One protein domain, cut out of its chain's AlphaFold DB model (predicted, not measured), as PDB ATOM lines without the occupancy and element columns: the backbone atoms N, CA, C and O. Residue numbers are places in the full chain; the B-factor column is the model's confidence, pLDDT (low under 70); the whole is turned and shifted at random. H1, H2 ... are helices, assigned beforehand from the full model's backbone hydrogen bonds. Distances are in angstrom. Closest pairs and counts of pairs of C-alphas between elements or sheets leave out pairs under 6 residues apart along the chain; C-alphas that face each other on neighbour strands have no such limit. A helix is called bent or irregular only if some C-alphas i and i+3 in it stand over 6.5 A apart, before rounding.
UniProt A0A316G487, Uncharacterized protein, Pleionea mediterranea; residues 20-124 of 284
ATOM      1  N   ILE A  20     305.392 320.800 171.733       97.69
ATOM      2  CA  ILE A  20     303.937 320.571 171.743       97.69
ATOM      3  C   ILE A  20     303.210 321.587 170.850       97.69
ATOM      4  O   ILE A  20     302.356 321.201 170.051       97.69
ATOM      5  N   VAL A  21     303.567 322.873 170.943       97.75
ATOM      6  CA  VAL A  21     302.985 323.930 170.099       97.75
ATOM      7  C   VAL A  21     303.327 323.709 168.623       97.75
ATOM      8  O   VAL A  21     302.453 323.852 167.771       97.75
ATOM      9  N   SER A  22     304.562 323.306 168.316       97.25
ATOM     10  CA  SER A  22     304.988 322.974 166.951       97.25
ATOM     11  C   SER A  22     304.169 321.818 166.366       97.25
ATOM     12  O   SER A  22     303.630 321.936 165.266       97.25
ATOM     13  N   ILE A  23     303.979 320.735 167.131       97.50
ATOM     14  CA  ILE A  23     303.149 319.593 166.715       97.50
ATOM     15  C   ILE A  23     301.698 320.032 166.479       97.50
ATOM     16  O   ILE A  23     301.111 319.676 165.459       97.50
ATOM     17  N   LEU A  24     301.123 320.841 167.377       97.31
ATOM     18  CA  LEU A  24     299.765 321.371 167.215       97.31
ATOM     19  C   LEU A  24     299.615 322.216 165.944       97.31
ATOM     20  O   LEU A  24     298.624 322.062 165.230       97.31
ATOM     21  N   LEU A  25     300.591 323.072 165.635       95.88
ATOM     22  CA  LEU A  25     300.580 323.881 164.416       95.88
ATOM     23  C   LEU A  25     300.666 323.018 163.156       95.88
ATOM     24  O   LEU A  25     299.902 323.247 162.220       95.88
ATOM     25  N   ILE A  26     301.528 321.998 163.139       95.19
ATOM     26  CA  ILE A  26     301.630 321.061 162.009       95.19
ATOM     27  C   ILE A  26     300.297 320.329 161.805       95.19
ATOM     28  O   ILE A  26     299.782 320.290 160.688       95.19
ATOM     29  N   VAL A  27     299.682 319.818 162.877       95.31
ATOM     30  CA  VAL A  27     298.380 319.133 162.801       95.31
ATOM     31  C   VAL A  27     297.280 320.069 162.291       95.31
ATOM     32  O   VAL A  27     296.476 319.660 161.453       95.31
ATOM     33  N   LEU A  28     297.243 321.325 162.747       93.06
ATOM     34  CA  LEU A  28     296.278 322.318 162.262       93.06
ATOM     35  C   LEU A  28     296.480 322.647 160.777       93.06
ATOM     36  O   LEU A  28     295.497 322.716 160.035       93.06
ATOM     37  N   LEU A  29     297.731 322.792 160.326       88.69
ATOM     38  CA  LEU A  29     298.058 323.054 158.922       88.69
ATOM     39  C   LEU A  29     297.669 321.883 158.013       88.69
ATOM     40  O   LEU A  29     297.083 322.104 156.953       88.69
ATOM     41  N   VAL A  30     297.931 320.644 158.435       88.12
ATOM     42  CA  VAL A  30     297.578 319.440 157.665       88.12
ATOM     43  C   VAL A  30     296.059 319.233 157.635       88.12
ATOM     44  O   VAL A  30     295.490 318.955 156.579       88.12
ATOM     45  N   ARG A  31     295.367 319.447 158.761       89.38
ATOM     46  CA  ARG A  31     293.906 319.283 158.855       89.38
ATOM     47  C   ARG A  31     293.134 320.317 158.030       89.38
ATOM     48  O   ARG A  31     292.028 320.028 157.580       89.38
ATOM     49  N   GLY A  32     293.696 321.507 157.821       82.81
ATOM     50  CA  GLY A  32     293.108 322.514 156.937       82.81
ATOM     51  C   GLY A  32     293.093 322.080 155.470       82.81
ATOM     52  O   GLY A  32     292.129 322.359 154.764       82.81
ATOM     53  N   GLN A  33     294.120 321.355 155.016       84.19
ATOM     54  CA  GLN A  33     294.278 320.996 153.603       84.19
ATOM     55  C   GLN A  33     293.344 319.875 153.137       84.19
ATOM     56  O   GLN A  33     292.971 319.857 151.966       84.19
ATOM     57  N   SER A  34     292.931 318.963 154.023       86.19
ATOM     58  CA  SER A  34     292.088 317.826 153.625       86.19
ATOM     59  C   SER A  34     290.713 318.267 153.113       86.19
ATOM     60  O   SER A  34     290.246 317.759 152.103       86.19
ATOM     61  N   ARG A  35     290.113 319.289 153.738       89.06
ATOM     62  CA  ARG A  35     288.784 319.802 153.359       89.06
ATOM     63  C   ARG A  35     288.739 320.330 151.926       89.06
ATOM     64  O   ARG A  35     287.744 320.140 151.239       89.06
ATOM     65  N   TYR A  36     289.815 320.979 151.478       88.81
ATOM     66  CA  TYR A  36     289.914 321.476 150.105       88.81
ATOM     67  C   TYR A  36     290.025 320.326 149.103       88.81
ATOM     68  O   TYR A  36     289.383 320.372 148.060       88.81
ATOM     69  N   LYS A  37     290.792 319.277 149.432       91.19
ATOM     70  CA  LYS A  37     290.904 318.083 148.583       91.19
ATOM     71  C   LYS A  37     289.559 317.371 148.443       91.19
ATOM     72  O   LYS A  37     289.202 316.986 147.336       91.19
ATOM     73  N   ASP A  38     288.807 317.249 149.535       93.19
ATOM     74  CA  ASP A  38     287.485 316.615 149.526       93.19
ATOM     75  C   ASP A  38     286.482 317.414 148.677       93.19
ATOM     76  O   ASP A  38     285.831 316.840 147.807       93.19
ATOM     77  N   ALA A  39     286.434 318.742 148.836       93.94
ATOM     78  CA  ALA A  39     285.579 319.609 148.020       93.94
ATOM     79  C   ALA A  39     285.949 319.575 146.524       93.94
ATOM     80  O   ALA A  39     285.074 319.579 145.662       93.94
ATOM     81  N   MET A  40     287.246 319.506 146.194       94.06
ATOM     82  CA  MET A  40     287.703 319.382 144.804       94.06
ATOM     83  C   MET A  40     287.364 318.014 144.204       94.06
ATOM     84  O   MET A  40     286.996 317.939 143.035       94.06
ATOM     85  N   ARG A  41     287.434 316.935 144.994       93.75
ATOM     86  CA  ARG A  41     286.980 315.601 144.566       93.75
ATOM     87  C   ARG A  41     285.483 315.583 144.286       93.75
ATOM     88  O   ARG A  41     285.073 315.049 143.262       93.75
ATOM     89  N   GLU A  42     284.684 316.187 145.161       96.25
ATOM     90  CA  GLU A  42     283.241 316.326 144.956       96.25
ATOM     91  C   GLU A  42     282.929 317.129 143.685       96.25
ATOM     92  O   GLU A  42     282.084 316.718 142.894       96.25
ATOM     93  N   LEU A  43     283.672 318.211 143.424       95.19
ATOM     94  CA  LEU A  43     283.557 318.970 142.178       95.19
ATOM     95  C   LEU A  43     283.899 318.116 140.946       95.19
ATOM     96  O   LEU A  43     283.148 318.151 139.974       95.19
ATOM     97  N   ILE A  44     284.990 317.341 140.978       94.75
ATOM     98  CA  ILE A  44     285.372 316.443 139.873       94.75
ATOM     99  C   ILE A  44     284.259 315.427 139.595       94.75
ATOM    100  O   ILE A  44     283.882 315.249 138.438       94.75
ATOM    101  N   LEU A  45     283.723 314.785 140.639       96.00
ATOM    102  CA  LEU A  45     282.627 313.824 140.500       96.00
ATOM    103  C   LEU A  45     281.392 314.491 139.895       96.00
ATOM    104  O   LEU A  45     280.848 314.000 138.916       96.00
ATOM    105  N   ASN A  46     281.020 315.668 140.395       96.38
ATOM    106  CA  ASN A  46     279.876 316.415 139.887       96.38
ATOM    107  C   ASN A  46     280.051 316.834 138.413       96.38
ATOM    108  O   ASN A  46     279.099 316.799 137.637       96.38
ATOM    109  N   VAL A  47     281.263 317.216 137.993       95.50
ATOM    110  CA  VAL A  47     281.557 317.543 136.585       95.50
ATOM    111  C   VAL A  47     281.508 316.291 135.706       95.50
ATOM    112  O   VAL A  47     280.937 316.351 134.618       95.50
ATOM    113  N   LYS A  48     282.054 315.164 136.178       95.44
ATOM    114  CA  LYS A  48     282.045 313.877 135.464       95.44
ATOM    115  C   LYS A  48     280.620 313.342 135.292       95.44
ATOM    116  O   LYS A  48     280.236 312.975 134.186       95.44
ATOM    117  N   ASP A  49     279.822 313.368 136.354       97.25
ATOM    118  CA  ASP A  49     278.453 312.847 136.354       97.25
ATOM    119  C   ASP A  49     277.503 313.713 135.509       97.25
ATOM    120  O   ASP A  49     276.581 313.195 134.877       97.25
ATOM    121  N   ASN A  50     277.744 315.029 135.432       96.69
ATOM    122  CA  ASN A  50     276.959 315.942 134.592       96.69
ATOM    123  C   ASN A  50     277.454 316.054 133.148       96.69
ATOM    124  O   ASN A  50     276.797 316.708 132.336       96.69
ATOM    125  N   GLU A  51     278.591 315.454 132.800       96.38
ATOM    126  CA  GLU A  51     279.127 315.492 131.442       96.38
ATOM    127  C   GLU A  51     278.107 315.058 130.368       96.38
ATOM    128  O   GLU A  51     277.894 315.835 129.429       96.38
ATOM    129  N   PRO A  52     277.429 313.892 130.472       97.44
ATOM    130  CA  PRO A  52     276.461 313.471 129.459       97.44
ATOM    131  C   PRO A  52     275.286 314.449 129.345       97.44
ATOM    132  O   PRO A  52     274.881 314.785 128.235       97.44
ATOM    133  N   VAL A  53     274.806 314.977 130.475       97.88
ATOM    134  CA  VAL A  53     273.702 315.949 130.523       97.88
ATOM    135  C   VAL A  53     274.096 317.253 129.826       97.88
ATOM    136  O   VAL A  53     273.329 317.806 129.039       97.88
ATOM    137  N   GLN A  54     275.312 317.749 130.068       96.75
ATOM    138  CA  GLN A  54     275.817 318.951 129.401       96.75
ATOM    139  C   GLN A  54     276.055 318.727 127.906       96.75
ATOM    140  O   GLN A  54     275.799 319.638 127.110       96.75
ATOM    141  N   LYS A  55     276.542 317.542 127.518       97.69
ATOM    142  CA  LYS A  55     276.731 317.173 126.112       97.69
ATOM    143  C   LYS A  55     275.389 317.150 125.385       97.69
ATOM    144  O   LYS A  55     275.266 317.832 124.371       97.69
ATOM    145  N   GLU A  56     274.385 316.472 125.934       98.00
ATOM    146  CA  GLU A  56     273.027 316.417 125.377       98.00
ATOM    147  C   GLU A  56     272.403 317.818 125.279       98.00
ATOM    148  O   GLU A  56     271.922 318.209 124.218       98.00
ATOM    149  N   ALA A  57     272.490 318.630 126.339       97.69
ATOM    150  CA  ALA A  57     271.988 320.004 126.324       97.69
ATOM    151  C   ALA A  57     272.682 320.874 125.261       97.69
ATOM    152  O   ALA A  57     272.038 321.689 124.596       97.69
ATOM    153  N   THR A  58     273.991 320.687 125.065       97.31
ATOM    154  CA  THR A  58     274.758 321.393 124.030       97.31
ATOM    155  C   THR A  58     274.347 320.921 122.640       97.31
ATOM    156  O   THR A  58     274.093 321.752 121.774       97.31
ATOM    157  N   GLN A  59     274.221 319.611 122.421       97.88
ATOM    158  CA  GLN A  59     273.758 319.051 121.150       97.88
ATOM    159  C   GLN A  59     272.360 319.555 120.797       97.88
ATOM    160  O   GLN A  59     272.141 320.034 119.686       97.88
ATOM    161  N   ARG A  60     271.450 319.546 121.772       97.44
ATOM    162  CA  ARG A  60     270.100 320.087 121.641       97.44
ATOM    163  C   ARG A  60     270.118 321.553 121.233       97.44
ATOM    164  O   ARG A  60     269.435 321.930 120.291       97.44
ATOM    165  N   PHE A  61     270.934 322.376 121.887       95.81
ATOM    166  CA  PHE A  61     271.076 323.785 121.529       95.81
ATOM    167  C   PHE A  61     271.611 323.970 120.098       95.81
ATOM    168  O   PHE A  61     271.038 324.736 119.321       95.81
ATOM    169  N   LEU A  62     272.675 323.253 119.730       95.19
ATOM    170  CA  LEU A  62     273.282 323.325 118.398       95.19
ATOM    171  C   LEU A  62     272.321 322.861 117.291       95.19
ATOM    172  O   LEU A  62     272.279 323.452 116.213       95.19
ATOM    173  N   HIS A  63     271.524 321.832 117.562       94.25
ATOM    174  CA  HIS A  63     270.552 321.309 116.614       94.25
ATOM    175  C   HIS A  63     269.303 322.204 116.532       94.25
ATOM    176  O   HIS A  63     268.964 322.708 115.464       94.25
ATOM    177  N   GLU A  64     268.643 322.475 117.664       94.25
ATOM    178  CA  GLU A  64     267.356 323.182 117.706       94.25
ATOM    179  C   GLU A  64     267.474 324.691 117.445       94.25
ATOM    180  O   GLU A  64     266.576 325.281 116.844       94.25
ATOM    181  N   LYS A  65     268.539 325.349 117.927       93.25
ATOM    182  CA  LYS A  65     268.678 326.815 117.827       93.25
ATOM    183  C   LYS A  65     269.536 327.258 116.653       93.25
ATOM    184  O   LYS A  65     269.255 328.305 116.075       93.25
ATOM    185  N   LEU A  66     270.574 326.493 116.320       92.44
ATOM    186  CA  LEU A  66     271.516 326.847 115.256       92.44
ATOM    187  C   LEU A  66     271.255 326.095 113.945       92.44
ATOM    188  O   LEU A  66     271.822 326.480 112.924       92.44
ATOM    189  N   GLY A  67     270.389 325.072 113.951       93.25
ATOM    190  CA  GLY A  67     270.028 324.317 112.750       93.25
ATOM    191  C   GLY A  67     271.222 323.618 112.100       93.25
ATOM    192  O   GLY A  67     271.275 323.510 110.875       93.25
ATOM    193  N   LEU A  68     272.218 323.224 112.899       93.19
ATOM    194  CA  LEU A  68     273.404 322.535 112.401       93.19
ATOM    195  C   LEU A  68     273.075 321.078 112.048       93.19
ATOM    196  O   LEU A  68     272.279 320.430 112.721       93.19
ATOM    197  N   ASP A  69     273.730 320.568 111.004       93.94
ATOM    198  CA  ASP A  69     273.680 319.151 110.628       93.94
ATOM    199  C   ASP A  69     274.174 318.263 111.778       93.94
ATOM    200  O   ASP A  69     275.098 318.642 112.498       93.94
ATOM    201  N   GLU A  70     273.613 317.064 111.926       94.69
ATOM    202  CA  GLU A  70     273.898 316.158 113.049       94.69
ATOM    203  C   GLU A  70     275.399 315.856 113.203       94.69
ATOM    204  O   GLU A  70     275.939 315.894 114.310       94.69
ATOM    205  N   LYS A  71     276.125 315.697 112.086       94.81
ATOM    206  CA  LYS A  71     277.586 315.493 112.112       94.81
ATOM    207  C   LYS A  71     278.341 316.724 112.609       94.81
ATOM    208  O   LYS A  71     279.367 316.602 113.279       94.81
ATOM    209  N   ALA A  72     277.862 317.918 112.263       93.75
ATOM    210  CA  ALA A  72     278.437 319.167 112.749       93.75
ATOM    211  C   ALA A  72     278.109 319.377 114.234       93.75
ATOM    212  O   ALA A  72     278.991 319.776 114.995       93.75
ATOM    213  N   VAL A  73     276.884 319.052 114.662       95.75
ATOM    214  CA  VAL A  73     276.448 319.092 116.067       95.75
ATOM    215  C   VAL A  73     277.324 318.194 116.933       95.75
ATOM    216  O   VAL A  73     277.830 318.639 117.967       95.75
ATOM    217  N   GLU A  74     277.550 316.950 116.517       96.50
ATOM    218  CA  GLU A  74     278.386 316.011 117.262       96.50
ATOM    219  C   GLU A  74     279.827 316.522 117.383       96.50
ATOM    220  O   GLU A  74     280.371 316.582 118.486       96.50
ATOM    221  N   LYS A  75     280.413 316.990 116.276       96.12
ATOM    222  CA  LYS A  75     281.771 317.540 116.273       96.12
ATOM    223  C   LYS A  75     281.905 318.771 117.179       96.12
ATOM    224  O   LYS A  75     282.780 318.801 118.041       96.12
ATOM    225  N   HIS A  76     281.038 319.771 117.014       95.88
ATOM    226  CA  HIS A  76     281.106 321.012 117.792       95.88
ATOM    227  C   HIS A  76     280.798 320.782 119.275       95.88
ATOM    228  O   HIS A  76     281.468 321.357 120.131       95.88
ATOM    229  N   SER A  77     279.832 319.917 119.602       97.25
ATOM    230  CA  SER A  77     279.558 319.558 120.998       97.25
ATOM    231  C   SER A  77     280.739 318.828 121.639       97.25
ATOM    232  O   SER A  77     281.112 319.168 122.759       97.25
ATOM    233  N   ALA A  78     281.383 317.893 120.934       96.75
ATOM    234  CA  ALA A  78     282.575 317.209 121.432       96.75
ATOM    235  C   ALA A  78     283.741 318.182 121.679       96.75
ATOM    236  O   ALA A  78     284.374 318.118 122.733       96.75
ATOM    237  N   ASP A  79     283.990 319.114 120.754       96.62
ATOM    238  CA  ASP A  79     285.044 320.124 120.904       96.62
ATOM    239  C   ASP A  79     284.772 321.062 122.096       96.62
ATOM    240  O   ASP A  79     285.667 321.299 122.907       96.62
ATOM    241  N   ILE A  80     283.530 321.532 122.266       96.88
ATOM    242  CA  ILE A  80     283.124 322.367 123.411       96.88
ATOM    243  C   ILE A  80     283.310 321.620 124.738       96.88
ATOM    244  O   ILE A  80     283.846 322.180 125.698       96.88
ATOM    245  N   ILE A  81     282.871 320.360 124.814       97.06
ATOM    246  CA  ILE A  81     283.006 319.549 126.029       97.06
ATOM    247  C   ILE A  81     284.483 319.272 126.331       97.06
ATOM    248  O   ILE A  81     284.881 319.351 127.494       97.06
ATOM    249  N   ARG A  82     285.320 319.026 125.314       97.00
ATOM    250  CA  ARG A  82     286.771 318.840 125.482       97.00
ATOM    251  C   ARG A  82     287.437 320.070 126.104       97.00
ATOM    252  O   ARG A  82     288.159 319.921 127.088       97.00
ATOM    253  N   GLU A  83     287.172 321.269 125.584       97.12
ATOM    254  CA  GLU A  83     287.752 322.509 126.129       97.12
ATOM    255  C   GLU A  83     287.254 322.794 127.555       97.12
ATOM    256  O   GLU A  83     288.035 323.162 128.431       97.12
ATOM    257  N   ARG A  84     285.969 322.535 127.841       96.81
ATOM    258  CA  ARG A  84     285.424 322.643 129.207       96.81
ATOM    259  C   ARG A  84     286.129 321.699 130.183       96.81
ATOM    260  O   ARG A  84     286.476 322.115 131.286       96.81
ATOM    261  N   LYS A  85     286.363 320.441 129.791       95.56
ATOM    262  CA  LYS A  85     287.115 319.475 130.612       95.56
ATOM    263  C   LYS A  85     288.534 319.948 130.879       95.56
ATOM    264  O   LYS A  85     289.002 319.838 132.010       95.56
ATOM    265  N   PHE A  86     289.201 320.454 129.844       95.75
ATOM    266  CA  PHE A  86     290.558 320.968 129.958       95.75
ATOM    267  C   PHE A  86     290.625 322.107 130.983       95.75
ATOM    268  O   PHE A  86     291.402 322.016 131.930       95.75
ATOM    269  N   PHE A  87     289.714 323.078 130.890       97.06
ATOM    270  CA  PHE A  87     289.586 324.161 131.867       97.06
ATOM    271  C   PHE A  87     289.366 323.652 133.299       97.06
ATOM    272  O   PHE A  87     290.070 324.060 134.221       97.06
ATOM    273  N   PHE A  88     288.421 322.728 133.516       96.56
ATOM    274  CA  PHE A  88     288.176 322.192 134.861       96.56
ATOM    275  C   PHE A  88     289.382 321.430 135.410       96.56
ATOM    276  O   PHE A  88     289.683 321.542 136.600       96.56
ATOM    277  N   ARG A  89     290.100 320.688 134.559       94.12
ATOM    278  CA  ARG A  89     291.336 320.003 134.943       94.12
ATOM    279  C   ARG A  89     292.395 321.008 135.380       94.12
ATOM    280  O   ARG A  89     292.904 320.873 136.492       94.12
ATOM    281  N   THR A  90     292.692 322.021 134.567       95.44
ATOM    282  CA  THR A  90     293.686 323.038 134.926       95.44
ATOM    283  C   THR A  90     293.271 323.800 136.179       95.44
ATOM    284  O   THR A  90     294.097 323.988 137.073       95.44
ATOM    285  N   PHE A  91     291.997 324.176 136.306       96.81
ATOM    286  CA  PHE A  91     291.468 324.835 137.499       96.81
ATOM    287  C   PHE A  91     291.700 323.996 138.760       96.81
ATOM    288  O   PHE A  91     292.303 324.477 139.723       96.81
ATOM    289  N   VAL A  92     291.288 322.726 138.750       95.38
ATOM    290  CA  VAL A  92     291.442 321.840 139.910       95.38
ATOM    291  C   VAL A  92     292.919 321.597 140.226       95.38
ATOM    292  O   VAL A  92     293.315 321.712 141.388       95.38
ATOM    293  N   SER A  93     293.756 321.333 139.219       93.88
ATOM    294  CA  SER A  93     295.202 321.161 139.407       93.88
ATOM    295  C   SER A  93     295.858 322.413 139.994       93.88
ATOM    296  O   SER A  93     296.646 322.306 140.932       93.88
ATOM    297  N   SER A  94     295.492 323.603 139.514       95.19
ATOM    298  CA  SER A  94     296.040 324.876 140.001       95.19
ATOM    299  C   SER A  94     295.654 325.136 141.454       95.19
ATOM    300  O   SER A  94     296.500 325.514 142.269       95.19
ATOM    301  N   VAL A  95     294.396 324.869 141.819       93.75
ATOM    302  CA  VAL A  95     293.911 325.052 143.194       93.75
ATOM    303  C   VAL A  95     294.536 324.034 144.154       93.75
ATOM    304  O   VAL A  95     294.933 324.406 145.262       93.75
ATOM    305  N   LEU A  96     294.675 322.768 143.745       92.06
ATOM    306  CA  LEU A  96     295.283 321.721 144.575       92.06
ATOM    307  C   LEU A  96     296.787 321.940 144.783       92.06
ATOM    308  O   LEU A  96     297.274 321.767 145.905       92.06
ATOM    309  N   ASN A  97     297.501 322.369 143.740       93.00
ATOM    310  CA  ASN A  97     298.947 322.604 143.781       93.00
ATOM    311  C   ASN A  97     299.324 324.004 144.289       93.00
ATOM    312  O   ASN A  97     300.503 324.271 144.516       93.00
ATOM    313  N   LYS A  98     298.337 324.885 144.514       92.94
ATOM    314  CA  LYS A  98     298.535 326.308 144.850       92.94
ATOM    315  C   LYS A  98     299.410 327.025 143.817       92.94
ATOM    316  O   LYS A  98     300.217 327.887 144.168       92.94
ATOM    317  N   ASP A  99     299.243 326.651 142.555       94.81
ATOM    318  CA  ASP A  99     299.990 327.212 141.439       94.81
ATOM    319  C   ASP A  99     299.316 328.506 140.968       94.81
ATOM    320  O   ASP A  99     298.329 328.498 140.229       94.81
ATOM    321  N   VAL A 100     299.824 329.633 141.470       94.00
ATOM    322  CA  VAL A 100     299.299 330.970 141.162       94.00
ATOM    323  C   VAL A 100     299.563 331.353 139.702       94.00
ATOM    324  O   VAL A 100     298.804 332.141 139.140       94.00
ATOM    325  N   GLU A 101     300.603 330.793 139.076       92.81
ATOM    326  CA  GLU A 101     300.937 331.083 137.679       92.81
ATOM    327  C   GLU A 101     299.899 330.452 136.744       92.81
ATOM    328  O   GLU A 101     299.358 331.144 135.881       92.81
ATOM    329  N   ASN A 102     299.507 329.199 136.992       91.69
ATOM    330  CA  ASN A 102     298.444 328.544 136.214       91.69
ATOM    331  C   ASN A 102     297.051 329.147 136.474       91.69
ATOM    332  O   ASN A 102     296.189 329.158 135.594       91.69
ATOM    333  N   LEU A 103     296.814 329.708 137.666       93.62
ATOM    334  CA  LEU A 103     295.598 330.486 137.937       93.62
ATOM    335  C   LEU A 103     295.505 331.734 137.046       93.62
ATOM    336  O   LEU A 103     294.400 332.124 136.671       93.62
ATOM    337  N   ALA A 104     296.637 332.341 136.674       94.12
ATOM    338  CA  ALA A 104     296.656 333.484 135.764       94.12
ATOM    339  C   ALA A 104     296.335 333.090 134.310       94.12
ATOM    340  O   ALA A 104     295.803 333.918 133.571       94.12
ATOM    341  N   SER A 105     296.591 331.839 133.903       95.31
ATOM    342  CA  SER A 105     296.233 331.336 132.565       95.31
ATOM    343  C   SER A 105     294.767 330.912 132.417       95.31
ATOM    344  O   SER A 105     294.331 330.645 131.300       95.31
ATOM    345  N   LEU A 106     293.971 330.889 133.494       96.00
ATOM    346  CA  LEU A 106     292.546 330.523 133.411       96.00
ATOM    347  C   LEU A 106     291.730 331.467 132.521       96.00
ATOM    348  O   LEU A 106     290.754 331.035 131.913       96.00
ATOM    349  N   ASP A 107     292.122 332.738 132.428       96.81
ATOM    350  CA  ASP A 107     291.484 333.705 131.527       96.81
ATOM    351  C   ASP A 107     291.703 333.327 130.051       96.81
ATOM    352  O   ASP A 107     290.789 333.408 129.226       96.81
ATOM    353  N   GLU A 108     292.895 332.817 129.726       96.81
ATOM    354  CA  GLU A 108     293.211 332.304 128.394       96.81
ATOM    355  C   GLU A 108     292.402 331.034 128.087       96.81
ATOM    356  O   GLU A 108     291.827 330.908 127.007       96.81
ATOM    357  N   GLU A 109     292.295 330.108 129.039       96.38
ATOM    358  CA  GLU A 109     291.497 328.886 128.868       96.38
ATOM    359  C   GLU A 109     289.999 329.175 128.723       96.38
ATOM    360  O   GLU A 109     289.326 328.594 127.867       96.38
ATOM    361  N   LEU A 110     289.470 330.121 129.503       97.12
ATOM    362  CA  LEU A 110     288.090 330.582 129.363       97.12
ATOM    363  C   LEU A 110     287.862 331.247 127.998       97.12
ATOM    364  O   LEU A 110     286.814 331.046 127.370       97.12
ATOM    365  N   SER A 111     288.853 331.994 127.509       97.25
ATOM    366  CA  SER A 111     288.826 332.584 126.170       97.25
ATOM    367  C   SER A 111     288.774 331.510 125.080       97.25
ATOM    368  O   SER A 111     287.976 331.654 124.157       97.25
ATOM    369  N   ARG A 112     289.507 330.394 125.214       96.31
ATOM    370  CA  ARG A 112     289.438 329.257 124.267       96.31
ATOM    371  C   ARG A 112     288.053 328.615 124.224       96.31
ATOM    372  O   ARG A 112     287.546 328.328 123.143       96.31
ATOM    373  N   ILE A 113     287.407 328.422 125.380       96.69
ATOM    374  CA  ILE A 113     286.020 327.921 125.428       96.69
ATOM    375  C   ILE A 113     285.091 328.893 124.699       96.69
ATOM    376  O   ILE A 113     284.261 328.482 123.891       96.69
ATOM    377  N   THR A 114     285.240 330.186 124.979       96.06
ATOM    378  CA  THR A 114     284.415 331.250 124.392       96.06
ATOM    379  C   THR A 114     284.615 331.348 122.878       96.06
ATOM    380  O   THR A 114     283.644 331.503 122.140       96.06
ATOM    381  N   GLU A 115     285.842 331.159 122.392       95.81
ATOM    382  CA  GLU A 115     286.162 331.076 120.965       95.81
ATOM    383  C   GLU A 115     285.407 329.926 120.290       95.81
ATOM    384  O   GLU A 115     284.773 330.151 119.264       95.81
ATOM    385  N   LYS A 116     285.320 328.737 120.913       94.88
ATOM    386  CA  LYS A 116     284.501 327.632 120.370       94.88
ATOM    387  C   LYS A 116     283.028 327.986 120.230       94.88
ATOM    388  O   LYS A 116     282.382 327.484 119.315       94.88
ATOM    389  N   TYR A 117     282.496 328.828 121.116       94.50
ATOM    390  CA  TYR A 117     281.126 329.332 121.004       94.50
ATOM    391  C   TYR A 117     280.976 330.402 119.924       94.50
ATOM    392  O   TYR A 117     279.941 330.448 119.265       94.50
ATOM    393  N   HIS A 118     281.981 331.253 119.725       92.31
ATOM    394  CA  HIS A 118     281.967 332.264 118.666       92.31
ATOM    395  C   HIS A 118     282.184 331.675 117.270       92.31
ATOM    396  O   HIS A 118     281.607 332.178 116.307       92.31
ATOM    397  N   ASP A 119     282.939 330.582 117.176       91.56
ATOM    398  CA  ASP A 119     283.134 329.804 115.952       91.56
ATOM    399  C   ASP A 119     281.854 329.093 115.490       91.56
ATOM    400  O   ASP A 119     281.789 328.614 114.354       91.56
ATOM    401  N   LEU A 120     280.818 329.034 116.338       91.62
ATOM    402  CA  LEU A 120     279.484 328.592 115.946       91.62
ATOM    403  C   LEU A 120     278.877 329.640 115.017       91.62
ATOM    404  O   LEU A 120     278.080 330.495 115.409       91.62
ATOM    405  N   THR A 121     279.245 329.562 113.743       77.81
ATOM    406  CA  THR A 121     278.533 330.273 112.694       77.81
ATOM    407  C   THR A 121     277.085 329.815 112.751       77.81
ATOM    408  O   THR A 121     276.811 328.625 112.575       77.81
ATOM    409  N   VAL A 122     276.160 330.747 112.995       75.06
ATOM    410  CA  VAL A 122     274.735 330.497 112.791       75.06
ATOM    411  C   VAL A 122     274.631 330.036 111.349       75.06
ATOM    412  O   VAL A 122     274.880 330.833 110.439       75.06
ATOM    413  N   GLY A 123     274.360 328.743 111.143       58.28
ATOM    414  CA  GLY A 123     274.003 328.241 109.831       58.28
ATOM    415  C   GLY A 123     272.888 329.159 109.390       58.28
ATOM    416  O   GLY A 123     271.875 329.224 110.078       58.28
ATOM    417  N   SER A 124     273.158 329.993 108.381       46.34
ATOM    418  CA  SER A 124     272.229 330.991 107.875       46.34
ATOM    419  C   SER A 124     270.967 330.228 107.537       46.34
ATOM    420  O   SER A 124     270.892 329.655 106.451       46.34
TER     421      SER A 124
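This is residues 20 to 124 of the 284 residues of an uncharacterized protein of Pleionea mediterranea (UniProt A0A316G487). A long, bent helix, H1, sticks out at its start with residues 20 to 32 and then folds back through a tight turn into H2, the two touching near both ends of H2 with the bend of H1 bowed away between. H2 is the middle of the body, with H1 on one side and, on the other, H4, which runs back along it after the short H3. The 105 printed residues hold four named helices, H1 to H4 in order, and no named strand: all helix. The whole is only just loose, close to extended, with a radius of gyration of the C-alphas of 19.2 A, and spans 72 by 27 by 15 A.

H1, residues 20 to 64, was assigned as one helix by its hydrogen bonds but is bent, C-alphas 49 and 52 being 7.2 A apart; its arms H1a, residues 20 to 49, and H1b, residues 52 to 64, stand at a steep tilt of 40 degrees. The hub is H2, residues 70 to 97. H1b and H2 form a helical hairpin at a steep tilt of 39 degrees, closest at the C-alphas of Gln 59 and Val 73, 5.8 A. H1a touches H2 with residues 36 to 40 alone, closest at the C-alphas of Met 40 and Val 92, 6.6 A. H4, residues 106 to 118, touches H2 at a shallow tilt of 9 degrees, opposite ways, the C-alphas of Glu 83 and Ile 113 being closest at 5.7 A. H3, residues 100 to 104, touches H2, closest at the C-alphas of Asn 102 and Ser 94, 5.8 A. H4 is apart from H1a and H1b. Every O i to N i+4 pair is within hydrogen-bond range in H1b, H2, H3 and H4, and 22 of 26 are in H1a.

H1a begins at C-alpha 20 (303.937, 320.571, 171.743) and is 44.3 A long; H1b is 17.8 A. H2 is 40.2 A long, from C-alpha 70 at (273.898, 316.158, 113.049). H3 is 6.5 A long, and H4 is 18.2 A, ending at C-alpha 118 (281.967, 332.264, 118.666).

The C-alphas of Ile 20 and Ser 124 are the two farthest apart, 72.1 A. Without residues 20 to 32, the body spans 51 by 26 by 15 A. The printed part has no cut, and the links H1 to H2, H2 to H3 and H3 to H4 are tight. The mean pLDDT of the printed part is 93.6; residues 123 to 124 are under 70.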